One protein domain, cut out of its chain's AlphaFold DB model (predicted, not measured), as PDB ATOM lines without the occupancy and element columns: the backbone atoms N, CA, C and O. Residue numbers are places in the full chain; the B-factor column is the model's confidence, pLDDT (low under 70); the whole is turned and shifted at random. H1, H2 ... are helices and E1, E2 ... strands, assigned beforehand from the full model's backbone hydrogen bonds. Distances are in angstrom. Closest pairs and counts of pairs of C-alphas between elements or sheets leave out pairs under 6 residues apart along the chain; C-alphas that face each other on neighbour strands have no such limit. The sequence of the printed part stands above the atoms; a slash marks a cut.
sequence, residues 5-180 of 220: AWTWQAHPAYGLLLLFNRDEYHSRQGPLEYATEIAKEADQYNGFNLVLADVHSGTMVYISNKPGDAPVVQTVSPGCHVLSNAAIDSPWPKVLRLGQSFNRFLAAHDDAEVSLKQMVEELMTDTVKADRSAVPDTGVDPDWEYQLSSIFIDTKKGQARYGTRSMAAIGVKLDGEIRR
ATOM      1  N   ALA A   5     117.411 162.330 110.049       94.69
ATOM      2  CA  ALA A   5     117.120 163.709 109.694       94.69
ATOM      3  C   ALA A   5     115.804 163.742 108.927       94.69
ATOM      4  O   ALA A   5     115.544 162.857 108.109       94.69
ATOM      5  N   TRP A   6     114.966 164.733 109.192       95.38
ATOM      6  CA  TRP A   6     113.720 164.889 108.458       95.38
ATOM      7  C   TRP A   6     113.315 166.346 108.317       95.38
ATOM      8  O   TRP A   6     113.702 167.192 109.119       95.38
ATOM      9  N   THR A   7     112.517 166.615 107.291       94.69
ATOM     10  CA  THR A   7     111.729 167.842 107.176       94.69
ATOM     11  C   THR A   7     110.271 167.502 107.439       94.69
ATOM     12  O   THR A   7     109.749 166.517 106.906       94.69
ATOM     13  N   TRP A   8     109.628 168.281 108.296       95.62
ATOM     14  CA  TRP A   8     108.242 168.099 108.700       95.62
ATOM     15  C   TRP A   8     107.441 169.344 108.349       95.62
ATOM     16  O   TRP A   8     107.758 170.422 108.839       95.62
ATOM     17  N   GLN A   9     106.425 169.206 107.490       92.75
ATOM     18  CA  GLN A   9     105.524 170.300 107.082       92.75
ATOM     19  C   GLN A   9     106.233 171.597 106.647       92.75
ATOM     20  O   GLN A   9     105.700 172.693 106.802       92.75
ATOM     21  N   ALA A  10     107.447 171.478 106.114       91.38
ATOM     22  CA  ALA A  10     108.276 172.618 105.734       91.38
ATOM     23  C   ALA A  10     108.766 172.540 104.281       91.38
ATOM     24  O   ALA A  10     109.418 173.466 103.813       91.38
ATOM     25  N   HIS A  11     108.451 171.459 103.562       89.94
ATOM     26  CA  HIS A  11     108.828 171.284 102.164       89.94
ATOM     27  C   HIS A  11     107.610 171.488 101.246       89.94
ATOM     28  O   HIS A  11     106.554 170.913 101.521       89.94
ATOM     29  N   PRO A  12     107.735 172.220 100.122       87.88
ATOM     30  CA  PRO A  12     106.602 172.545  99.248       87.88
ATOM     31  C   PRO A  12     105.907 171.315  98.642       87.88
ATOM     32  O   PRO A  12     104.694 171.317  98.464       87.88
ATOM     33  N   ALA A  13     106.658 170.251  98.343       88.00
ATOM     34  CA  ALA A  13     106.119 169.018  97.753       88.00
ATOM     35  C   ALA A  13     105.845 167.859  98.741       88.00
ATOM     36  O   ALA A  13     105.146 166.905  98.389       88.00
ATOM     37  N   TYR A  14     106.398 167.898  99.958       89.75
ATOM     38  CA  TYR A  14     106.385 166.755 100.878       89.75
ATOM     39  C   TYR A  14     105.921 167.176 102.273       89.75
ATOM     40  O   TYR A  14     106.498 168.071 102.883       89.75
ATOM     41  N   GLY A  15     104.926 166.466 102.814       90.31
ATOM     42  CA  GLY A  15     104.527 166.618 104.217       90.31
ATOM     43  C   GLY A  15     105.584 166.055 105.171       90.31
ATOM     44  O   GLY A  15     105.758 166.565 106.278       90.31
ATOM     45  N   LEU A  16     106.327 165.039 104.717       93.19
ATOM     46  CA  LEU A  16     107.467 164.453 105.419       93.19
ATOM     47  C   LEU A  16     108.521 163.968 104.414       93.19
ATOM     48  O   LEU A  16     108.223 163.113 103.584       93.19
ATOM     49  N   LEU A  17     109.767 164.431 104.528       92.62
ATOM     50  CA  LEU A  17     110.934 163.705 103.998       92.62
ATOM     51  C   LEU A  17     111.755 163.225 105.177       92.62
ATOM     52  O   LEU A  17     112.139 164.034 106.013       92.62
ATOM     53  N   LEU A  18     112.034 161.929 105.235       92.44
ATOM     54  CA  LEU A  18     112.717 161.280 106.346       92.44
ATOM     55  C   LEU A  18     113.897 160.462 105.823       92.44
ATOM     56  O   LEU A  18     113.737 159.626 104.939       92.44
ATOM     57  N   LEU A  19     115.066 160.675 106.417       91.19
ATOM     58  CA  LEU A  19     116.318 159.970 106.175       91.19
ATOM     59  C   LEU A  19     116.793 159.347 107.488       91.19
ATOM     60  O   LEU A  19     116.853 160.038 108.500       91.19
ATOM     61  N   PHE A  20     117.122 158.057 107.508       88.38
ATOM     62  CA  PHE A  20     117.397 157.361 108.768       88.38
ATOM     63  C   PHE A  20     118.132 156.030 108.569       88.38
ATOM     64  O   PHE A  20     118.184 155.485 107.468       88.38
ATOM     65  N   ASN A  21     118.720 155.488 109.639       79.88
ATOM     66  CA  ASN A  21     119.528 154.259 109.591       79.88
ATOM     67  C   ASN A  21     118.930 153.034 110.321       79.88
ATOM     68  O   ASN A  21     119.593 151.997 110.434       79.88
ATOM     69  N   ARG A  22     117.688 153.133 110.813       72.06
ATOM     70  CA  ARG A  22     116.950 152.035 111.460       72.06
ATOM     71  C   ARG A  22     115.440 152.121 111.208       72.06
ATOM     72  O   ARG A  22     114.813 153.066 111.669       72.06
ATOM     73  N   ASP A  23     114.868 151.130 110.526       63.75
ATOM     74  CA  ASP A  23     113.432 151.007 110.242       63.75
ATOM     75  C   ASP A  23     112.739 149.962 111.110       63.75
ATOM     76  O   ASP A  23     113.164 148.810 111.168       63.75
ATOM     77  N   GLU A  24     111.601 150.349 111.689       62.38
ATOM     78  CA  GLU A  24     110.579 149.447 112.221       62.38
ATOM     79  C   GLU A  24     109.204 150.063 111.891       62.38
ATOM     80  O   GLU A  24     108.930 151.203 112.261       62.38
ATOM     81  N   TYR A  25     108.351 149.345 111.146       61.81
ATOM     82  CA  TYR A  25     107.030 149.840 110.733       61.81
ATOM     83  C   TYR A  25     105.931 149.093 111.461       61.81
ATOM     84  O   TYR A  25     105.794 147.873 111.344       61.81
ATOM     85  N   HIS A  26     105.094 149.848 112.156       66.94
ATOM     86  CA  HIS A  26     103.977 149.295 112.886       66.94
ATOM     87  C   HIS A  26     102.742 150.170 112.726       66.94
ATOM     88  O   HIS A  26     102.820 151.388 112.849       66.94
ATOM     89  N   SER A  27     101.590 149.534 112.513       64.25
ATOM     90  CA  SER A  27     100.308 150.197 112.732       64.25
ATOM     91  C   SER A  27     100.101 150.356 114.243       64.25
ATOM     92  O   SER A  27     100.294 149.402 115.010       64.25
ATOM     93  N   ARG A  28      99.804 151.585 114.668       70.44
ATOM     94  CA  ARG A  28      99.624 152.003 116.062       70.44
ATOM     95  C   ARG A  28      98.466 153.007 116.143       70.44
ATOM     96  O   ARG A  28      97.990 153.476 115.113       70.44
ATOM     97  N   GLN A  29      98.017 153.287 117.366       74.69
ATOM     98  CA  GLN A  29      97.063 154.360 117.683       74.69
ATOM     99  C   GLN A  29      97.650 155.752 117.366       74.69
ATOM    100  O   GLN A  29      98.790 155.851 116.903       74.69
ATOM    101  N   GLY A  30      96.886 156.822 117.615       83.62
ATOM    102  CA  GLY A  30      97.324 158.197 117.359       83.62
ATOM    103  C   GLY A  30      98.646 158.543 118.073       83.62
ATOM    104  O   GLY A  30      98.876 158.054 119.184       83.62
ATOM    105  N   PRO A  31      99.524 159.387 117.484       86.56
ATOM    106  CA  PRO A  31     100.875 159.631 118.003       86.56
ATOM    107  C   PRO A  31     100.931 160.039 119.479       86.56
ATOM    108  O   PRO A  31     101.749 159.515 120.232       86.56
ATOM    109  N   LEU A  32     100.052 160.952 119.904       88.69
ATOM    110  CA  LEU A  32     100.041 161.471 121.273       88.69
ATOM    111  C   LEU A  32      99.521 160.446 122.285       88.69
ATOM    112  O   LEU A  32     100.094 160.302 123.364       88.69
ATOM    113  N   GLU A  33      98.462 159.721 121.933       89.00
ATOM    114  CA  GLU A  33      97.901 158.659 122.772       89.00
ATOM    115  C   GLU A  33      98.953 157.576 123.006       89.00
ATOM    116  O   GLU A  33      99.259 157.235 124.146       89.00
ATOM    117  N   TYR A  34      99.594 157.116 121.928       90.00
ATOM    118  CA  TYR A  34     100.627 156.094 122.017       90.00
ATOM    119  C   TYR A  34     101.853 156.573 122.805       90.00
ATOM    120  O   TYR A  34     102.362 155.835 123.645       90.00
ATOM    121  N   ALA A  35     102.309 157.813 122.597       91.06
ATOM    122  CA  ALA A  35     103.396 158.385 123.394       91.06
ATOM    123  C   ALA A  35     103.043 158.429 124.888       91.06
ATOM    124  O   ALA A  35     103.869 158.083 125.727       91.06
ATOM    125  N   THR A  36     101.809 158.806 125.222       91.06
ATOM    126  CA  THR A  36     101.348 158.888 126.613       91.06
ATOM    127  C   THR A  36     101.304 157.514 127.277       91.06
ATOM    128  O   THR A  36     101.696 157.393 128.433       91.06
ATOM    129  N   GLU A  37     100.885 156.468 126.561       91.31
ATOM    130  CA  GLU A  37     100.929 155.099 127.088       91.31
ATOM    131  C   GLU A  37     102.368 154.617 127.303       91.31
ATOM    132  O   GLU A  37     102.691 154.146 128.391       91.31
ATOM    133  N   ILE A  38     103.260 154.826 126.327       91.44
ATOM    134  CA  ILE A  38     104.679 154.457 126.459       91.44
ATOM    135  C   ILE A  38     105.349 155.209 127.617       91.44
ATOM    136  O   ILE A  38     106.190 154.644 128.311       91.44
ATOM    137  N   ALA A  39     104.967 156.463 127.874       92.06
ATOM    138  CA  ALA A  39     105.504 157.236 128.990       92.06
ATOM    139  C   ALA A  39     105.200 156.601 130.362       92.06
ATOM    140  O   ALA A  39     106.017 156.726 131.272       92.06
ATOM    141  N   LYS A  40     104.074 155.887 130.517       92.50
ATOM    142  CA  LYS A  40     103.695 155.228 131.785       92.50
ATOM    143  C   LYS A  40     104.580 154.034 132.133       92.50
ATOM    144  O   LYS A  40     104.693 153.693 133.304       92.50
ATOM    145  N   GLU A  41     105.173 153.401 131.127       92.56
ATOM    146  CA  GLU A  41     106.051 152.231 131.261       92.56
ATOM    147  C   GLU A  41     107.483 152.517 130.784       92.56
ATOM    148  O   GLU A  41     108.279 151.606 130.558       92.56
ATOM    149  N   ALA A  42     107.839 153.797 130.641       90.38
ATOM    150  CA  ALA A  42     109.137 154.240 130.143       90.38
ATOM    151  C   ALA A  42     110.316 153.737 130.995       90.38
ATOM    152  O   ALA A  42     111.413 153.537 130.476       90.38
ATOM    153  N   ASP A  43     110.099 153.522 132.290       88.75
ATOM    154  CA  ASP A  43     111.071 152.997 133.252       88.75
ATOM    155  C   ASP A  43     111.411 151.512 133.029       88.75
ATOM    156  O   ASP A  43     112.471 151.046 133.455       88.75
ATOM    157  N   GLN A  44     110.556 150.778 132.311       89.94
ATOM    158  CA  GLN A  44     110.783 149.380 131.940       89.94
ATOM    159  C   GLN A  44     111.729 149.231 130.737       89.94
ATOM    160  O   GLN A  44     112.188 148.124 130.437       89.94
ATOM    161  N   TYR A  45     112.049 150.331 130.050       87.38
ATOM    162  CA  TYR A  45     112.926 150.347 128.883       87.38
ATOM    163  C   TYR A  45     114.296 150.948 129.199       87.38
ATOM    164  O   TYR A  45     114.456 151.826 130.044       87.38
ATOM    165  N   ASN A  46     115.307 150.527 128.436       87.69
ATOM    166  CA  ASN A  46     116.555 151.288 128.347       87.69
ATOM    167  C   ASN A  46     116.291 152.669 127.726       87.69
ATOM    168  O   ASN A  46     115.278 152.856 127.056       87.69
ATOM    169  N   GLY A  47     117.230 153.606 127.899       87.19
ATOM    170  CA  GLY A  47     117.157 154.934 127.281       87.19
ATOM    171  C   GLY A  47     116.890 154.864 125.771       87.19
ATOM    172  O   GLY A  47     117.610 154.171 125.042       87.19
ATOM    173  N   PHE A  48     115.866 155.573 125.307       88.31
ATOM    174  CA  PHE A  48     115.393 155.580 123.930       88.31
ATOM    175  C   PHE A  48     114.987 156.981 123.471       88.31
ATOM    176  O   PHE A  48     114.674 157.876 124.255       88.31
ATOM    177  N   ASN A  49     114.953 157.130 122.151       90.06
ATOM    178  CA  ASN A  49     114.321 158.231 121.446       90.06
ATOM    179  C   ASN A  49     113.308 157.628 120.472       90.06
ATOM    180  O   ASN A  49     113.666 156.734 119.701       90.06
ATOM    181  N   LEU A  50     112.071 158.110 120.495       90.31
ATOM    182  CA  LEU A  50     110.993 157.649 119.634       90.31
ATOM    183  C   LEU A  50     110.278 158.859 119.032       90.31
ATOM    184  O   LEU A  50     109.889 159.781 119.741       90.31
ATOM    185  N   VAL A  51     110.109 158.840 117.713       91.31
ATOM    186  CA  VAL A  51     109.333 159.834 116.968       91.31
ATOM    187  C   VAL A  51     108.155 159.113 116.334       91.31
ATOM    188  O   VAL A  51     108.326 158.098 115.659       91.31
ATOM    189  N   LEU A  52     106.960 159.628 116.581       90.69
ATOM    190  CA  LEU A  52     105.695 159.112 116.085       90.69
ATOM    191  C   LEU A  52     105.103 160.178 115.178       90.69
ATOM    192  O   LEU A  52     104.924 161.312 115.612       90.69
ATOM    193  N   ALA A  53     104.814 159.827 113.933       89.44
ATOM    194  CA  ALA A  53     104.271 160.757 112.960       89.44
ATOM    195  C   ALA A  53     102.991 160.188 112.359       89.44
ATOM    196  O   ALA A  53     102.988 159.079 111.823       89.44
ATOM    197  N   ASP A  54     101.928 160.974 112.428       89.00
ATOM    198  CA  ASP A  54     100.726 160.789 111.639       89.00
ATOM    199  C   ASP A  54     100.667 161.911 110.601       89.00
ATOM    200  O   ASP A  54     100.367 163.068 110.900       89.00
ATOM    201  N   VAL A  55     101.008 161.551 109.363       85.19
ATOM    202  CA  VAL A  55     101.050 162.493 108.239       85.19
ATOM    203  C   VAL A  55      99.645 162.917 107.810       85.19
ATOM    204  O   VAL A  55      99.492 164.010 107.279       85.19
ATOM    205  N   HIS A  56      98.616 162.104 108.075       83.81
ATOM    206  CA  HIS A  56      97.241 162.443 107.717       83.81
ATOM    207  C   HIS A  56      96.676 163.533 108.630       83.81
ATOM    208  O   HIS A  56      96.105 164.505 108.143       83.81
ATOM    209  N   SER A  57      96.872 163.403 109.947       87.12
ATOM    210  CA  SER A  57      96.470 164.444 110.904       87.12
ATOM    211  C   SER A  57      97.462 165.604 111.007       87.12
ATOM    212  O   SER A  57      97.166 166.599 111.666       87.12
ATOM    213  N   GLY A  58      98.649 165.491 110.402       89.44
ATOM    214  CA  GLY A  58      99.704 166.493 110.538       89.44
ATOM    215  C   GLY A  58     100.258 166.578 111.962       89.44
ATOM    216  O   GLY A  58     100.733 167.632 112.382       89.44
ATOM    217  N   THR A  59     100.228 165.477 112.717       91.88
ATOM    218  CA  THR A  59     100.727 165.433 114.096       91.88
ATOM    219  C   THR A  59     102.000 164.606 114.187       91.88
ATOM    220  O   THR A  59     102.033 163.445 113.785       91.88
ATOM    221  N   MET A  60     103.049 165.180 114.775       94.62
ATOM    222  CA  MET A  60     104.275 164.461 115.108       94.62
ATOM    223  C   MET A  60     104.616 164.667 116.580       94.62
ATOM    224  O   MET A  60     104.587 165.789 117.081       94.62
ATOM    225  N   VAL A  61     104.933 163.579 117.277       94.56
ATOM    226  CA  VAL A  61     105.249 163.562 118.707       94.56
ATOM    227  C   VAL A  61     106.590 162.879 118.914       94.56
ATOM    228  O   VAL A  61     106.855 161.812 118.362       94.56
ATOM    229  N   TYR A  62     107.435 163.498 119.726       94.50
ATOM    230  CA  TYR A  62     108.690 162.945 120.205       94.50
ATOM    231  C   TYR A  62     108.534 162.518 121.664       94.50
ATOM    232  O   TYR A  62     108.029 163.279 122.491       94.50
ATOM    233  N   ILE A  63     108.993 161.306 121.966       93.50
ATOM    234  CA  ILE A  63     109.123 160.784 123.320       93.50
ATOM    235  C   ILE A  63     110.523 160.227 123.550       93.50
ATOM    236  O   ILE A  63     111.082 159.512 122.716       93.50
ATOM    237  N   SER A  64     111.086 160.534 124.711       92.81
ATOM    238  CA  SER A  64     112.344 159.959 125.165       92.81
ATOM    239  C   SER A  64     112.308 159.691 126.655       92.81
ATOM    240  O   SER A  64     111.714 160.449 127.422       92.81
ATOM    241  N   ASN A  65     112.968 158.612 127.064       91.75
ATOM    242  CA  ASN A  65     113.302 158.368 128.454       91.75
ATOM    243  C   ASN A  65     114.816 158.521 128.640       91.75
ATOM    244  O   ASN A  65     115.636 158.059 127.840       91.75
ATOM    245  N   LYS A  66     115.199 159.147 129.745       83.06
ATOM    246  CA  LYS A  66     116.575 159.138 130.216       83.06
ATOM    247  C   LYS A  66     116.582 158.451 131.577       83.06
ATOM    248  O   LYS A  66     115.781 158.827 132.428       83.06
ATOM    249  N   PRO A  67     117.423 157.424 131.794       76.62
ATOM    250  CA  PRO A  67     117.446 156.722 133.070       76.62
ATOM    251  C   PRO A  67     117.651 157.696 134.236       76.62
ATOM    252  O   PRO A  67     118.639 158.426 134.258       76.62
ATOM    253  N   GLY A  68     116.721 157.690 135.191       76.38
ATOM    254  CA  GLY A  68     116.745 158.569 136.365       76.38
ATOM    255  C   GLY A  68     115.979 159.888 136.215       76.38
ATOM    256  O   GLY A  68     115.719 160.524 137.231       76.38
ATOM    257  N   ASP A  69     115.561 160.254 135.003       84.38
ATOM    258  CA  ASP A  69     114.725 161.426 134.733       84.38
ATOM    259  C   ASP A  69     113.301 160.991 134.338       84.38
ATOM    260  O   ASP A  69     113.068 159.862 133.894       84.38
ATOM    261  N   ALA A  70     112.327 161.893 134.483       88.44
ATOM    262  CA  ALA A  70     110.980 161.657 133.969       88.44
ATOM    263  C   ALA A  70     110.990 161.595 132.426       88.44
ATOM    264  O   ALA A  70     111.766 162.319 131.792       88.44
ATOM    265  N   PRO A  71     110.138 160.762 131.797       92.62
ATOM    266  CA  PRO A  71     110.033 160.727 130.345       92.62
ATOM    267  C   PRO A  71     109.559 162.078 129.804       92.62
ATOM    268  O   PRO A  71     108.669 162.720 130.363       92.62
ATOM    269  N   VAL A  72     110.145 162.491 128.687       93.50
ATOM    270  CA  VAL A  72     109.778 163.714 127.972       93.50
ATOM    271  C   VAL A  72     108.840 163.336 126.842       93.50
ATOM    272  O   VAL A  72     109.182 162.472 126.041       93.50
ATOM    273  N   VAL A  73     107.687 164.000 126.759       94.56
ATOM    274  CA  VAL A  73     106.750 163.907 125.633       94.56
ATOM    275  C   VAL A  73     106.509 165.315 125.109       94.56
ATOM    276  O   VAL A  73     106.135 166.200 125.877       94.56
ATOM    277  N   GLN A  74     106.721 165.535 123.814       94.25
ATOM    278  CA  GLN A  74     106.493 166.837 123.187       94.25
ATOM    279  C   GLN A  74     106.056 166.707 121.730       94.25
ATOM    280  O   GLN A  74     106.453 165.779 121.023       94.25
ATOM    281  N   THR A  75     105.276 167.673 121.261       95.19
ATOM    282  CA  THR A  75     104.951 167.819 119.840       95.19
ATOM    283  C   THR A  75     106.164 168.359 119.085       95.19
ATOM    284  O   THR A  75     106.842 169.269 119.560       95.19
ATOM    285  N   VAL A  76     106.433 167.808 117.904       95.75
ATOM    286  CA  VAL A  76     107.492 168.285 117.008       95.75
ATOM    287  C   VAL A  76     106.921 169.385 116.117       95.75
ATOM    288  O   VAL A  76     105.907 169.189 115.444       95.75
ATOM    289  N   SER A  77     107.554 170.555 116.140       95.56
ATOM    290  CA  SER A  77     107.177 171.695 115.301       95.56
ATOM    291  C   SER A  77     107.473 171.431 113.820       95.56
ATOM    292  O   SER A  77     108.338 170.618 113.512       95.56
ATOM    293  N   PRO A  78     106.815 172.130 112.882       95.94
ATOM    294  CA  PRO A  78     107.258 172.157 111.493       95.94
ATOM    295  C   PRO A  78     108.709 172.643 111.367       95.94
ATOM    296  O   PRO A  78     109.114 173.575 112.065       95.94
ATOM    297  N   GLY A  79     109.478 172.035 110.465       94.25
ATOM    298  CA  GLY A  79     110.877 172.385 110.228       94.25
ATOM    299  C   GLY A  79     111.780 171.187 109.953       94.25
ATOM    300  O   GLY A  79     111.323 170.059 109.751       94.25
ATOM    301  N   CYS A  80     113.084 171.456 109.928       94.12
ATOM    302  CA  CYS A  80     114.117 170.438 109.779       94.12
ATOM    303  C   CYS A  80     114.642 170.020 111.149       94.12
ATOM    304  O   CYS A  80     115.104 170.860 111.918       94.12
ATOM    305  N   HIS A  81     114.628 168.717 111.404       95.81
ATOM    306  CA  HIS A  81     115.035 168.129 112.672       95.81
ATOM    307  C   HIS A  81     116.043 167.019 112.448       95.81
ATOM    308  O   HIS A  81     116.016 166.317 111.430       95.81
ATOM    309  N   VAL A  82     116.933 166.841 113.419       94.31
ATOM    310  CA  VAL A  82     117.936 165.785 113.388       94.31
ATOM    311  C   VAL A  82     118.033 165.126 114.757       94.31
ATOM    312  O   VAL A  82     118.228 165.761 115.792       94.31
ATOM    313  N   LEU A  83     117.937 163.800 114.754       91.94
ATOM    314  CA  LEU A  83     117.973 162.969 115.946       91.94
ATOM    315  C   LEU A  83     119.153 162.012 115.882       91.94
ATOM    316  O   LEU A  83     119.409 161.375 114.862       91.94
ATOM    317  N   SER A  84     119.845 161.862 117.007       87.81
ATOM    318  CA  SER A  84     120.838 160.804 117.182       87.81
ATOM    319  C   SER A  84     120.624 160.068 118.509       87.81
ATOM    320  O   SER A  84     119.537 159.553 118.763       87.81
ATOM    321  N   ASN A  85     121.646 160.003 119.359       83.38
ATOM    322  CA  ASN A  85     121.599 159.312 120.646       83.38
ATOM    323  C   ASN A  85     121.300 160.237 121.834       83.38
ATOM    324  O   ASN A  85     121.079 159.744 122.934       83.38
ATOM    325  N   ALA A  86     121.301 161.550 121.619       84.31
ATOM    326  CA  ALA A  86     120.873 162.534 122.604       84.31
ATOM    327  C   ALA A  86     119.428 162.978 122.327       84.31
ATOM    328  O   ALA A  86     118.777 162.431 121.430       84.31
ATOM    329  N   ALA A  87     118.939 163.958 123.089       86.25
ATOM    330  CA  ALA A  87     117.632 164.557 122.849       86.25
ATOM    331  C   ALA A  87     117.526 165.111 121.416       86.25
ATOM    332  O   ALA A  87     118.545 165.446 120.798       86.25
ATOM    333  N   ILE A  88     116.304 165.205 120.889       88.25
ATOM    334  CA  ILE A  88     116.046 165.796 119.568       88.25
ATOM    335  C   ILE A  88     116.734 167.165 119.429       88.25
ATOM    336  O   ILE A  88     116.746 167.953 120.373       88.25
ATOM    337  N   ASP A  89     117.384 167.397 118.286       85.75
ATOM    338  CA  ASP A  89     118.135 168.618 117.956       85.75
ATOM    339  C   ASP A  89     119.285 168.986 118.913       85.75
ATOM    340  O   ASP A  89     119.806 170.102 118.891       85.75
ATOM    341  N   SER A  90     119.765 168.029 119.716       87.19
ATOM    342  CA  SER A  90     120.987 168.222 120.504       87.19
ATOM    343  C   SER A  90     122.176 168.563 119.590       87.19
ATOM    344  O   SER A  90     122.395 167.855 118.602       87.19
ATOM    345  N   PRO A  91     123.011 169.566 119.930       88.19
ATOM    346  CA  PRO A  91     124.008 170.157 119.031       88.19
ATOM    347  C   PRO A  91     125.284 169.309 118.885       88.19
ATOM    348  O   PRO A  91     126.405 169.781 119.051       88.19
ATOM    349  N   TRP A  92     125.139 168.025 118.572       86.00
ATOM    350  CA  TRP A  92     126.274 167.146 118.315       86.00
ATOM    351  C   TRP A  92     126.920 167.489 116.973       86.00
ATOM    352  O   TRP A  92     126.197 167.721 116.003       86.00
ATOM    353  N   PRO A  93     128.253 167.392 116.827       89.06
ATOM    354  CA  PRO A  93     128.923 167.718 115.567       89.06
ATOM    355  C   PRO A  93     128.351 166.981 114.347       89.06
ATOM    356  O   PRO A  93     128.150 167.582 113.295       89.06
ATOM    357  N   LYS A  94     128.014 165.689 114.485       90.25
ATOM    358  CA  LYS A  94     127.369 164.914 113.408       90.25
ATOM    359  C   LYS A  94     125.919 165.312 113.141       90.25
ATOM    360  O   LYS A  94     125.472 165.204 112.007       90.25
ATOM    361  N   VAL A  95     125.202 165.760 114.172       91.44
ATOM    362  CA  VAL A  95     123.820 166.242 114.066       91.44
ATOM    363  C   VAL A  95     123.805 167.558 113.298       91.44
ATOM    364  O   VAL A  95     123.115 167.669 112.289       91.44
ATOM    365  N   LEU A  96     124.651 168.506 113.703       92.38
ATOM    366  CA  LEU A  96     124.820 169.789 113.023       92.38
ATOM    367  C   LEU A  96     125.268 169.596 111.573       92.38
ATOM    368  O   LEU A  96     124.710 170.207 110.664       92.38
ATOM    369  N   ARG A  97     126.241 168.709 111.337       92.75
ATOM    370  CA  ARG A  97     126.740 168.418 109.989       92.75
ATOM    371  C   ARG A  97     125.672 167.789 109.098       92.75
ATOM    372  O   ARG A  97     125.496 168.249 107.973       92.75
ATOM    373  N   LEU A  98     124.940 166.787 109.598       94.06
ATOM    374  CA  LEU A  98     123.849 166.171 108.843       94.06
ATOM    375  C   LEU A  98     122.742 167.188 108.554       94.06
ATOM    376  O   LEU A  98     122.312 167.278 107.413       94.06
ATOM    377  N   GLY A  99     122.337 167.994 109.539       94.06
ATOM    378  CA  GLY A  99     121.316 169.029 109.357       94.06
ATOM    379  C   GLY A  99     121.716 170.076 108.316       94.06
ATOM    380  O   GLY A  99     120.929 170.407 107.433       94.06
ATOM    381  N   GLN A 100     122.967 170.543 108.347       94.19
ATOM    382  CA  GLN A 100     123.488 171.472 107.342       94.19
ATOM    383  C   GLN A 100     123.525 170.855 105.940       94.19
ATOM    384  O   GLN A 100     123.111 171.500 104.978       94.19
ATOM    385  N   SER A 101     124.025 169.623 105.804       93.69
ATOM    386  CA  SER A 101     124.069 168.934 104.509       93.69
ATOM    387  C   SER A 101     122.669 168.629 103.981       93.69
ATOM    388  O   SER A 101     122.429 168.807 102.793       93.69
ATOM    389  N   PHE A 102     121.737 168.256 104.858       94.25
ATOM    390  CA  PHE A 102     120.339 168.020 104.514       94.25
ATOM    391  C   PHE A 102     119.662 169.297 104.010       94.25
ATOM    392  O   PHE A 102     119.102 169.291 102.921       94.25
ATOM    393  N   ASN A 103     119.806 170.424 104.714       93.12
ATOM    394  CA  ASN A 103     119.248 171.704 104.267       93.12
ATOM    395  C   ASN A 103     119.846 172.173 102.933       93.12
ATOM    396  O   ASN A 103     119.112 172.649 102.072       93.12
ATOM    397  N   ARG A 104     121.162 172.008 102.730       93.25
ATOM    398  CA  ARG A 104     121.799 172.304 101.433       93.25
ATOM    399  C   ARG A 104     121.253 171.423 100.314       93.25
ATOM    400  O   ARG A 104     121.018 171.920  99.220       93.25
ATOM    401  N   PHE A 105     121.060 170.136 100.592       92.38
ATOM    402  CA  PHE A 105     120.507 169.194  99.630       92.38
ATOM    403  C   PHE A 105     119.077 169.580  99.241       92.38
ATOM    404  O   PHE A 105     118.780 169.635  98.052       92.38
ATOM    405  N   LEU A 106     118.222 169.921 100.212       90.62
ATOM    406  CA  LEU A 106     116.858 170.384  99.942       90.62
ATOM    407  C   LEU A 106     116.847 171.687  99.133       90.62
ATOM    408  O   LEU A 106     116.162 171.759  98.122       90.62
ATOM    409  N   ALA A 107     117.664 172.676  99.504       89.56
ATOM    410  CA  ALA A 107     117.747 173.949  98.783       89.56
ATOM    411  C   ALA A 107     118.228 173.792  97.327       89.56
ATOM    412  O   ALA A 107     117.823 174.549  96.452       89.56
ATOM    413  N   ALA A 108     119.083 172.802  97.047       88.19
ATOM    414  CA  ALA A 108     119.525 172.499  95.685       88.19
ATOM    415  C   ALA A 108     118.443 171.811  94.824       88.19
ATOM    416  O   ALA A 108     118.609 171.720  93.609       88.19
ATOM    417  N   HIS A 109     117.357 171.331  95.438       83.69
ATOM    418  CA  HIS A 109     116.280 170.573  94.793       83.69
ATOM    419  C   HIS A 109     114.887 171.175  95.058       83.69
ATOM    420  O   HIS A 109     113.895 170.471  94.901       83.69
ATOM    421  N   ASP A 110     114.803 172.455  95.440       69.75
ATOM    422  CA  ASP A 110     113.578 173.113  95.935       69.75
ATOM    423  C   ASP A 110     112.393 173.034  94.942       69.75
ATOM    424  O   ASP A 110     111.245 172.834  95.336       69.75
ATOM    425  N   ASP A 111     112.691 173.069  93.637       62.72
ATOM    426  CA  ASP A 111     111.701 173.038  92.547       62.72
ATOM    427  C   ASP A 111     111.520 171.654  91.893       62.72
ATOM    428  O   ASP A 111     110.669 171.470  91.017       62.72
ATOM    429  N   ALA A 112     112.342 170.671  92.269       64.62
ATOM    430  CA  ALA A 112     112.403 169.372  91.613       64.62
ATOM    431  C   ALA A 112     111.943 168.244  92.538       64.62
ATOM    432  O   ALA A 112     112.044 168.290  93.761       64.62
ATOM    433  N   GLU A 113     111.451 167.167  91.933       78.00
ATOM    434  CA  GLU A 113     111.178 165.940  92.667       78.00
ATOM    435  C   GLU A 113     112.465 165.419  93.330       78.00
ATOM    436  O   GLU A 113     113.436 165.074  92.653       78.00
ATOM    437  N   VAL A 114     112.467 165.352  94.665       83.62
ATOM    438  CA  VAL A 114     113.638 164.926  95.434       83.62
ATOM    439  C   VAL A 114     113.942 163.452  95.170       83.62
ATOM    440  O   VAL A 114     113.161 162.551  95.495       83.62
ATOM    441  N   SER A 115     115.137 163.188  94.646       89.38
ATOM    442  CA  SER A 115     115.659 161.834  94.480       89.38
ATOM    443  C   SER A 115     116.069 161.246  95.830       89.38
ATOM    444  O   SER A 115     117.162 161.487  96.347       89.38
ATOM    445  N   LEU A 116     115.193 160.409  96.399       88.62
ATOM    446  CA  LEU A 116     115.440 159.732  97.680       88.62
ATOM    447  C   LEU A 116     116.718 158.878  97.662       88.62
ATOM    448  O   LEU A 116     117.371 158.721  98.691       88.62
ATOM    449  N   LYS A 117     117.084 158.332  96.496       88.12
ATOM    450  CA  LYS A 117     118.312 157.549  96.335       88.12
ATOM    451  C   LYS A 117     119.555 158.431  96.487       88.12
ATOM    452  O   LYS A 117     120.426 158.092  97.285       88.12
ATOM    453  N   GLN A 118     119.613 159.557  95.772       89.12
ATOM    454  CA  GLN A 118     120.732 160.505  95.872       89.12
ATOM    455  C   GLN A 118     120.848 161.063  97.290       89.12
ATOM    456  O   GLN A 118     121.940 161.102  97.844       89.12
ATOM    457  N   MET A 119     119.714 161.357  97.932       90.56
ATOM    458  CA  MET A 119     119.680 161.813  99.320       90.56
ATOM    459  C   MET A 119     120.371 160.827 100.279       90.56
ATOM    460  O   MET A 119     121.161 161.237 101.126       90.56
ATOM    461  N   VAL A 120     120.119 159.520 100.142       89.44
ATOM    462  CA  VAL A 120     120.808 158.495 100.949       89.44
ATOM    463  C   VAL A 120     122.298 158.432 100.613       89.44
ATOM    464  O   VAL A 120     123.126 158.371 101.523       89.44
ATOM    465  N   GLU A 121     122.644 158.423  99.325       88.88
ATOM    466  CA  GLU A 121     124.025 158.273  98.861       88.88
ATOM    467  C   GLU A 121     124.919 159.446  99.284       88.88
ATOM    468  O   GLU A 121     126.048 159.210  99.717       88.88
ATOM    469  N   GLU A 122     124.414 160.676  99.228       90.25
ATOM    470  CA  GLU A 122     125.168 161.889  99.555       90.25
ATOM    471  C   GLU A 122     125.232 162.167 101.059       90.25
ATOM    472  O   GLU A 122     126.270 162.595 101.565       90.25
ATOM    473  N   LEU A 123     124.144 161.921 101.796       91.75
ATOM    474  CA  LEU A 123     124.039 162.383 103.183       91.75
ATOM    475  C   LEU A 123     124.413 161.323 104.219       91.75
ATOM    476  O   LEU A 123     124.893 161.667 105.298       91.75
ATOM    477  N   MET A 124     124.214 160.035 103.919       90.00
ATOM    478  CA  MET A 124     124.400 158.966 104.910       90.00
ATOM    479  C   MET A 124     125.744 158.245 104.803       90.00
ATOM    480  O   MET A 124     126.020 157.365 105.614       90.00
ATOM    481  N   THR A 125     126.595 158.610 103.841       88.50
ATOM    482  CA  THR A 125     127.906 157.976 103.609       88.50
ATOM    483  C   THR A 125     129.087 158.739 104.224       88.50
ATOM    484  O   THR A 125     130.232 158.307 104.104       88.50
ATOM    485  N   ASP A 126     128.822 159.834 104.939       87.81
ATOM    486  CA  ASP A 126     129.831 160.667 105.603       87.81
ATOM    487  C   ASP A 126     130.538 159.911 106.747       87.81
ATOM    488  O   ASP A 126     129.949 159.586 107.782       87.81
ATOM    489  N   THR A 127     131.838 159.666 106.575       89.88
ATOM    490  CA  THR A 127     132.707 158.988 107.551       89.88
ATOM    491  C   THR A 127     133.497 159.949 108.446       89.88
ATOM    492  O   THR A 127     134.296 159.502 109.274       89.88
ATOM    493  N   VAL A 128     133.275 161.262 108.323       90.00
ATOM    494  CA  VAL A 128     134.056 162.301 109.005       90.00
ATOM    495  C   VAL A 128     133.833 162.220 110.515       90.00
ATOM    496  O   VAL A 128     132.699 162.213 111.002       90.00
ATOM    497  N   LYS A 129     134.919 162.160 111.289       88.75
ATOM    498  CA  LYS A 129     134.866 162.190 112.757       88.75
ATOM    499  C   LYS A 129     134.793 163.628 113.260       88.75
ATOM    500  O   LYS A 129     135.289 164.543 112.608       88.75
ATOM    501  N   ALA A 130     134.156 163.822 114.409       87.38
ATOM    502  CA  ALA A 130     134.238 165.094 115.116       87.38
ATOM    503  C   ALA A 130     135.654 165.309 115.669       87.38
ATOM    504  O   ALA A 130     136.387 164.342 115.876       87.38
ATOM    505  N   ASP A 131     136.016 166.557 115.964       87.12
ATOM    506  CA  ASP A 131     137.165 166.825 116.830       87.12
ATOM    507  C   ASP A 131     136.937 166.140 118.187       87.12
ATOM    508  O   ASP A 131     135.829 166.194 118.725       87.12
ATOM    509  N   ARG A 132     137.972 165.498 118.741       84.38
ATOM    510  CA  ARG A 132     137.913 164.837 120.054       84.38
ATOM    511  C   ARG A 132     137.465 165.789 121.161       84.38
ATOM    512  O   ARG A 132     136.752 165.361 122.057       84.38
ATOM    513  N   SER A 133     137.840 167.063 121.074       85.25
ATOM    514  CA  SER A 133     137.433 168.109 122.022       85.25
ATOM    515  C   SER A 133     135.962 168.520 121.902       85.25
ATOM    516  O   SER A 133     135.411 169.100 122.832       85.25
ATOM    517  N   ALA A 134     135.317 168.211 120.773       81.62
ATOM    518  CA  ALA A 134     133.927 168.553 120.483       81.62
ATOM    519  C   ALA A 134     132.962 167.367 120.674       81.62
ATOM    520  O   ALA A 134     131.770 167.485 120.375       81.62
ATOM    521  N   VAL A 135     133.461 166.210 121.121       81.62
ATOM    522  CA  VAL A 135     132.625 165.055 121.461       81.62
ATOM    523  C   VAL A 135     131.969 165.315 122.822       81.62
ATOM    524  O   VAL A 135     132.671 165.653 123.773       81.62
ATOM    525  N   PRO A 136     130.635 165.210 122.933       74.81
ATOM    526  CA  PRO A 136     129.945 165.425 124.199       74.81
ATOM    527  C   PRO A 136     130.177 164.254 125.153       74.81
ATOM    528  O   PRO A 136     130.154 163.111 124.712       74.81
ATOM    529  N   ASP A 137     130.303 164.549 126.446       76.50
ATOM    530  CA  ASP A 137     130.382 163.541 127.505       76.50
ATOM    531  C   ASP A 137     128.983 162.975 127.792       76.50
ATOM    532  O   ASP A 137     128.136 163.624 128.414       76.50
ATOM    533  N   THR A 138     128.714 161.771 127.288       72.50
ATOM    534  CA  THR A 138     127.459 161.044 127.530       72.50
ATOM    535  C   THR A 138     127.563 160.019 128.654       72.50
ATOM    536  O   THR A 138     126.634 159.231 128.849       72.50
ATOM    537  N   GLY A 139     128.673 160.007 129.401       73.06
ATOM    538  CA  GLY A 139     128.975 158.970 130.388       73.06
ATOM    539  C   GLY A 139     129.415 157.642 129.762       73.06
ATOM    540  O   GLY A 139     129.382 156.600 130.421       73.06
ATOM    541  N   VAL A 140     129.799 157.658 128.484       77.75
ATOM    542  CA  VAL A 140     130.390 156.520 127.776       77.75
ATOM    543  C   VAL A 140     131.891 156.777 127.615       77.75
ATOM    544  O   VAL A 140     132.348 157.909 127.702       77.75
ATOM    545  N   ASP A 141     132.678 155.723 127.411       83.88
ATOM    546  CA  ASP A 141     134.118 155.836 127.162       83.88
ATOM    547  C   ASP A 141     134.427 156.873 126.048       83.88
ATOM    548  O   ASP A 141     133.913 156.713 124.934       83.88
ATOM    549  N   PRO A 142     135.264 157.901 126.302       84.31
ATOM    550  CA  PRO A 142     135.515 158.981 125.342       84.31
ATOM    551  C   PRO A 142     136.128 158.525 124.012       84.31
ATOM    552  O   PRO A 142     135.839 159.095 122.955       84.31
ATOM    553  N   ASP A 143     136.964 157.481 124.022       86.38
ATOM    554  CA  ASP A 143     137.494 156.908 122.784       86.38
ATOM    555  C   ASP A 143     136.374 156.238 121.993       86.38
ATOM    556  O   ASP A 143     136.299 156.383 120.768       86.38
ATOM    557  N   TRP A 144     135.463 155.549 122.679       86.50
ATOM    558  CA  TRP A 144     134.284 154.978 122.044       86.50
ATOM    559  C   TRP A 144     133.341 156.054 121.494       86.50
ATOM    560  O   TRP A 144     132.885 155.936 120.358       86.50
ATOM    561  N   GLU A 145     133.085 157.135 122.226       85.25
ATOM    562  CA  GLU A 145     132.265 158.252 121.741       85.25
ATOM    563  C   GLU A 145     132.865 158.906 120.493       85.25
ATOM    564  O   GLU A 145     132.156 159.131 119.504       85.25
ATOM    565  N   TYR A 146     134.187 159.107 120.479       88.00
ATOM    566  CA  TYR A 146     134.909 159.564 119.296       88.00
ATOM    567  C   TYR A 146     134.714 158.609 118.110       88.00
ATOM    568  O   TYR A 146     134.394 159.055 117.003       88.00
ATOM    569  N   GLN A 147     134.805 157.290 118.318       86.75
ATOM    570  CA  GLN A 147     134.532 156.301 117.267       86.75
ATOM    571  C   GLN A 147     133.089 156.365 116.738       86.75
ATOM    572  O   GLN A 147     132.846 155.999 115.587       86.75
ATOM    573  N   LEU A 148     132.136 156.877 117.515       86.25
ATOM    574  CA  LEU A 148     130.726 156.999 117.134       86.25
ATOM    575  C   LEU A 148     130.326 158.397 116.620       86.25
ATOM    576  O   LEU A 148     129.135 158.659 116.395       86.25
ATOM    577  N   SER A 149     131.303 159.284 116.421       88.62
ATOM    578  CA  SER A 149     131.096 160.690 116.047       88.62
ATOM    579  C   SER A 149     130.877 160.949 114.548       88.62
ATOM    580  O   SER A 149     130.647 162.093 114.163       88.62
ATOM    581  N   SER A 150     130.916 159.917 113.698       90.25
ATOM    582  CA  SER A 150     130.571 160.014 112.269       90.25
ATOM    583  C   SER A 150     129.104 159.658 111.997       90.25
ATOM    584  O   SER A 150     128.445 159.022 112.825       90.25
ATOM    585  N   ILE A 151     128.588 160.073 110.834       89.44
ATOM    586  CA  ILE A 151     127.236 159.722 110.363       89.44
ATOM    587  C   ILE A 151     127.223 158.252 109.915       89.44
ATOM    588  O   ILE A 151     126.443 157.439 110.417       89.44
ATOM    589  N   PHE A 152     128.161 157.886 109.042       89.06
ATOM    590  CA  PHE A 152     128.474 156.509 108.699       89.06
ATOM    591  C   PHE A 152     129.532 155.972 109.660       89.06
ATOM    592  O   PHE A 152     130.676 156.435 109.696       89.06
ATOM    593  N   ILE A 153     129.148 155.002 110.485       87.69
ATOM    594  CA  ILE A 153     130.044 154.381 111.455       87.69
ATOM    595  C   ILE A 153     130.544 153.077 110.852       87.69
ATOM    596  O   ILE A 153     129.747 152.219 110.488       87.69
ATOM    597  N   ASP A 154     131.856 152.906 110.810       88.06
ATOM    598  CA  ASP A 154     132.492 151.626 110.535       88.06
ATOM    599  C   ASP A 154     133.728 151.515 111.425       88.06
ATOM    600  O   ASP A 154     134.714 152.225 111.239       88.06
ATOM    601  N   THR A 155     133.624 150.721 112.484       87.06
ATOM    602  CA  THR A 155     134.675 150.577 113.491       87.06
ATOM    603  C   THR A 155     134.671 149.165 114.078       87.06
ATOM    604  O   THR A 155     133.868 148.305 113.703       87.06
ATOM    605  N   LYS A 156     135.588 148.892 115.005       86.69
ATOM    606  CA  LYS A 156     135.678 147.621 115.731       86.69
ATOM    607  C   LYS A 156     135.330 147.838 117.199       86.69
ATOM    608  O   LYS A 156     135.782 148.800 117.809       86.69
ATOM    609  N   LYS A 157     134.554 146.920 117.775       82.56
ATOM    610  CA  LYS A 157     134.309 146.824 119.218       82.56
ATOM    611  C   LYS A 157     134.870 145.491 119.705       82.56
ATOM    612  O   LYS A 157     134.264 144.439 119.488       82.56
ATOM    613  N   GLY A 158     136.058 145.526 120.307       84.44
ATOM    614  CA  GLY A 158     136.835 144.311 120.564       84.44
ATOM    615  C   GLY A 158     137.158 143.589 119.250       84.44
ATOM    616  O   GLY A 158     137.731 144.181 118.339       84.44
ATOM    617  N   GLN A 159     136.750 142.323 119.130       78.62
ATOM    618  CA  GLN A 159     136.959 141.513 117.920       78.62
ATOM    619  C   GLN A 159     135.830 141.632 116.878       78.62
ATOM    620  O   GLN A 159     135.983 141.148 115.758       78.62
ATOM    621  N   ALA A 160     134.702 142.272 117.209       84.25
ATOM    622  CA  ALA A 160     133.543 142.368 116.321       84.25
ATOM    623  C   ALA A 160     133.503 143.704 115.557       84.25
ATOM    624  O   ALA A 160     133.834 144.758 116.104       84.25
ATOM    625  N   ARG A 161     133.039 143.682 114.299       86.00
ATOM    626  CA  ARG A 161     132.741 144.901 113.526       86.00
ATOM    627  C   ARG A 161     131.469 145.557 114.066       86.00
ATOM    628  O   ARG A 161     130.458 144.886 114.266       86.00
ATOM    629  N   TYR A 162     131.511 146.867 114.270       84.56
ATOM    630  CA  TYR A 162     130.384 147.677 114.716       84.56
ATOM    631  C   TYR A 162     130.212 148.869 113.776       84.56
ATOM    632  O   TYR A 162     131.162 149.605 113.521       84.56
ATOM    633  N   GLY A 163     128.998 149.087 113.276       86.38
ATOM    634  CA  GLY A 163     128.775 150.158 112.316       86.38
ATOM    635  C   GLY A 163     127.340 150.326 111.844       86.38
ATOM    636  O   GLY A 163     126.433 149.612 112.280       86.38
ATOM    637  N   THR A 164     127.159 151.287 110.944       84.94
ATOM    638  CA  THR A 164     125.915 151.570 110.227       84.94
ATOM    639  C   THR A 164     125.613 150.409 109.276       84.94
ATOM    640  O   THR A 164     126.434 150.048 108.438       84.94
ATOM    641  N   ARG A 165     124.443 149.773 109.436       81.69
ATOM    642  CA  ARG A 165     124.073 148.542 108.697       81.69
ATOM    643  C   ARG A 165     122.977 148.737 107.656       81.69
ATOM    644  O   ARG A 165     122.859 147.914 106.754       81.69
ATOM    645  N   SER A 166     122.153 149.760 107.840       81.94
ATOM    646  CA  SER A 166     121.018 150.099 106.991       81.94
ATOM    647  C   SER A 166     120.937 151.615 106.900       81.94
ATOM    648  O   SER A 166     121.307 152.304 107.849       81.94
ATOM    649  N   MET A 167     120.499 152.120 105.754       87.75
ATOM    650  CA  MET A 167     120.230 153.532 105.496       87.75
ATOM    651  C   MET A 167     119.047 153.570 104.539       87.75
ATOM    652  O   MET A 167     119.040 152.849 103.541       87.75
ATOM    653  N   ALA A 168     118.040 154.366 104.860       87.94
ATOM    654  CA  ALA A 168     116.811 154.445 104.099       87.94
ATOM    655  C   ALA A 168     116.297 155.880 104.072       87.94
ATOM    656  O   ALA A 168     116.594 156.688 104.955       87.94
ATOM    657  N   ALA A 169     115.501 156.160 103.048       90.50
ATOM    658  CA  ALA A 169     114.760 157.394 102.915       90.50
ATOM    659  C   ALA A 169     113.290 157.096 102.614       90.50
ATOM    660  O   ALA A 169     112.969 156.107 101.953       90.50
ATOM    661  N   ILE A 170     112.402 157.957 103.091       90.25
ATOM    662  CA  ILE A 170     110.973 157.938 102.789       90.25
ATOM    663  C   ILE A 170     110.560 159.365 102.472       90.25
ATOM    664  O   ILE A 170     110.945 160.293 103.180       90.25
ATOM    665  N   GLY A 171     109.754 159.529 101.432       91.31
ATOM    666  CA  GLY A 171     109.014 160.761 101.197       91.31
ATOM    667  C   GLY A 171     107.526 160.487 101.293       91.31
ATOM    668  O   GLY A 171     107.047 159.532 100.694       91.31
ATOM    669  N   VAL A 172     106.799 161.311 102.032       91.50
ATOM    670  CA  VAL A 172     105.338 161.335 102.027       91.50
ATOM    671  C   VAL A 172     104.915 162.666 101.434       91.50
ATOM    672  O   VAL A 172     105.211 163.728 101.991       91.50
ATOM    673  N   LYS A 173     104.288 162.608 100.263       89.69
ATOM    674  CA  LYS A 173     103.763 163.786  99.577       89.69
ATOM    675  C   LYS A 173     102.550 164.362 100.299       89.69
ATOM    676  O   LYS A 173     101.926 163.698 101.125       89.69
ATOM    677  N   LEU A 174     102.206 165.599  99.950       87.00
ATOM    678  CA  LEU A 174     101.024 166.289 100.479       87.00
ATOM    679  C   LEU A 174      99.697 165.609 100.099       87.00
ATOM    680  O   LEU A 174      98.723 165.728 100.834       87.00
ATOM    681  N   ASP A 175      99.662 164.870  98.990       86.88
ATOM    682  CA  ASP A 175      98.510 164.061  98.565       86.88
ATOM    683  C   ASP A 175      98.434 162.687  99.264       86.88
ATOM    684  O   ASP A 175      97.504 161.915  99.027       86.88
ATOM    685  N   GLY A 176      99.399 162.376 100.137       83.50
ATOM    686  CA  GLY A 176      99.508 161.100 100.840       83.50
ATOM    687  C   GLY A 176     100.274 160.013 100.082       83.50
ATOM    688  O   GLY A 176     100.437 158.917 100.624       83.50
ATOM    689  N   GLU A 177     100.785 160.272  98.870       87.06
ATOM    690  CA  GLU A 177     101.636 159.321  98.148       87.06
ATOM    691  C   GLU A 177     102.915 159.038  98.955       87.06
ATOM    692  O   GLU A 177     103.707 159.937  99.258       87.06
ATOM    693  N   ILE A 178     103.140 157.764  99.292       87.56
ATOM    694  CA  ILE A 178     104.357 157.313  99.973       87.56
ATOM    695  C   ILE A 178     105.369 156.842  98.935       87.56
ATOM    696  O   ILE A 178     105.142 155.876  98.206       87.56
ATOM    697  N   ARG A 179     106.543 157.467  98.946       85.56
ATOM    698  CA  ARG A 179     107.690 157.131  98.110       85.56
ATOM    699  C   ARG A 179     108.813 156.524  98.927       85.56
ATOM    700  O   ARG A 179     109.123 156.955 100.038       85.56
ATOM    701  N   ARG A 180     109.454 155.521  98.335       82.62
ATOM    702  CA  ARG A 180     110.642 154.841  98.856       82.62
ATOM    703  C   ARG A 180     111.664 154.740  97.726       82.62
ATOM    704  O   ARG A 180     111.252 154.659  96.567       82.62
TER     705      ARG A 180
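AT A GLANCE: This is residues 5 to 180 of the 220 residues of an uncharacterized protein of Aegilops tauschii (UniProt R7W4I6). A four-stranded sheet, E6 E1 E2 E9, has two helices, H2 and H3, over one face; on the side away from those helices sits a second lobe, the three-stranded sheet E3 E4 E5 with H1 over its far face. At one end of the longest axis the small hairpin E7 and E8, with the short helix H4 near it, makes a third part. The printed part has 176 residues, with four named helices and nine named strands in the order E1 E2 H1 E3 E4 E5 E6 H2 H3 H4 E7 E8 E9; the sheets are antiparallel and the class is mixed, helices and strands, with 87 residues, under half, in named elements. It is compact, with a radius of gyration of the C-alphas of 16.9 A and spans of 48 by 41 by 27 A.

HOW THE PARTS SIT: The largest sheet runs E6, residues 79 to 83, E1, 5 to 8, E2, 14 to 20, and E9, 168 to 173. N 6 and O 81 are 2.9 A apart, N 5 and O 19 2.8 A, N 18 and O 170 2.8 A. H2, residues 93 to 107, is over E6 and E1 at a height over the sheet of 8.9 A; C-alphas Val 82 and Val 95 are the closest of E6 and H2, 5.9 A. H3, residues 116 to 123, is on the same face, over E9, at a height of 8.7 A. The helical hairpin H2 and H3 touch at a steep tilt of 43 degrees, opposite ways, with C-alphas Ser 101 and Leu 123 closest, 6.7 A. E3, residues 48 to 54, E4, 59 to 65, and E5, 72 to 75, form a meander, each strand the antiparallel neighbour of the one before; N 52 and O 61 are 2.8 A apart, N 62 and O 74 2.8 A. H1, residues 31 to 40, is over E4 at a height of 8.3 A and runs along the strands, at 7 degrees to E4 on the local plane. E3 and E6 are only just apart, closest 8.1 A. E7, residues 154 to 157, and E8, 160 to 163, form a hairpin, N 155 and O 162 2.9 A apart. The closest C-alphas of E7 and H4, residues 142 to 147, are Thr 155 and Gln 147, 6.9 A. Every O i to N i+4 pair is within hydrogen-bond range in H2, H3 and H4; in H1, 5 of 6.

IN THESE COORDINATES: E1 begins at C-alpha 5 (117.120, 163.709, 109.694), and E9, 16.7 A long, ends at C-alpha 173 (103.763, 163.786, 99.577). H2 is 21.1 A long, E4 20.4 A and E3 19.8 A.

THE WHOLE: The C-alphas of Gln 159 and Asp 175 are farthest apart, 48.6 A. The printed part has no cut; the link H3 to H4, residues 124 to 141, is long. The mean pLDDT of the printed part is 87.1, with residues 23 to 27 and 110 to 112 under 70.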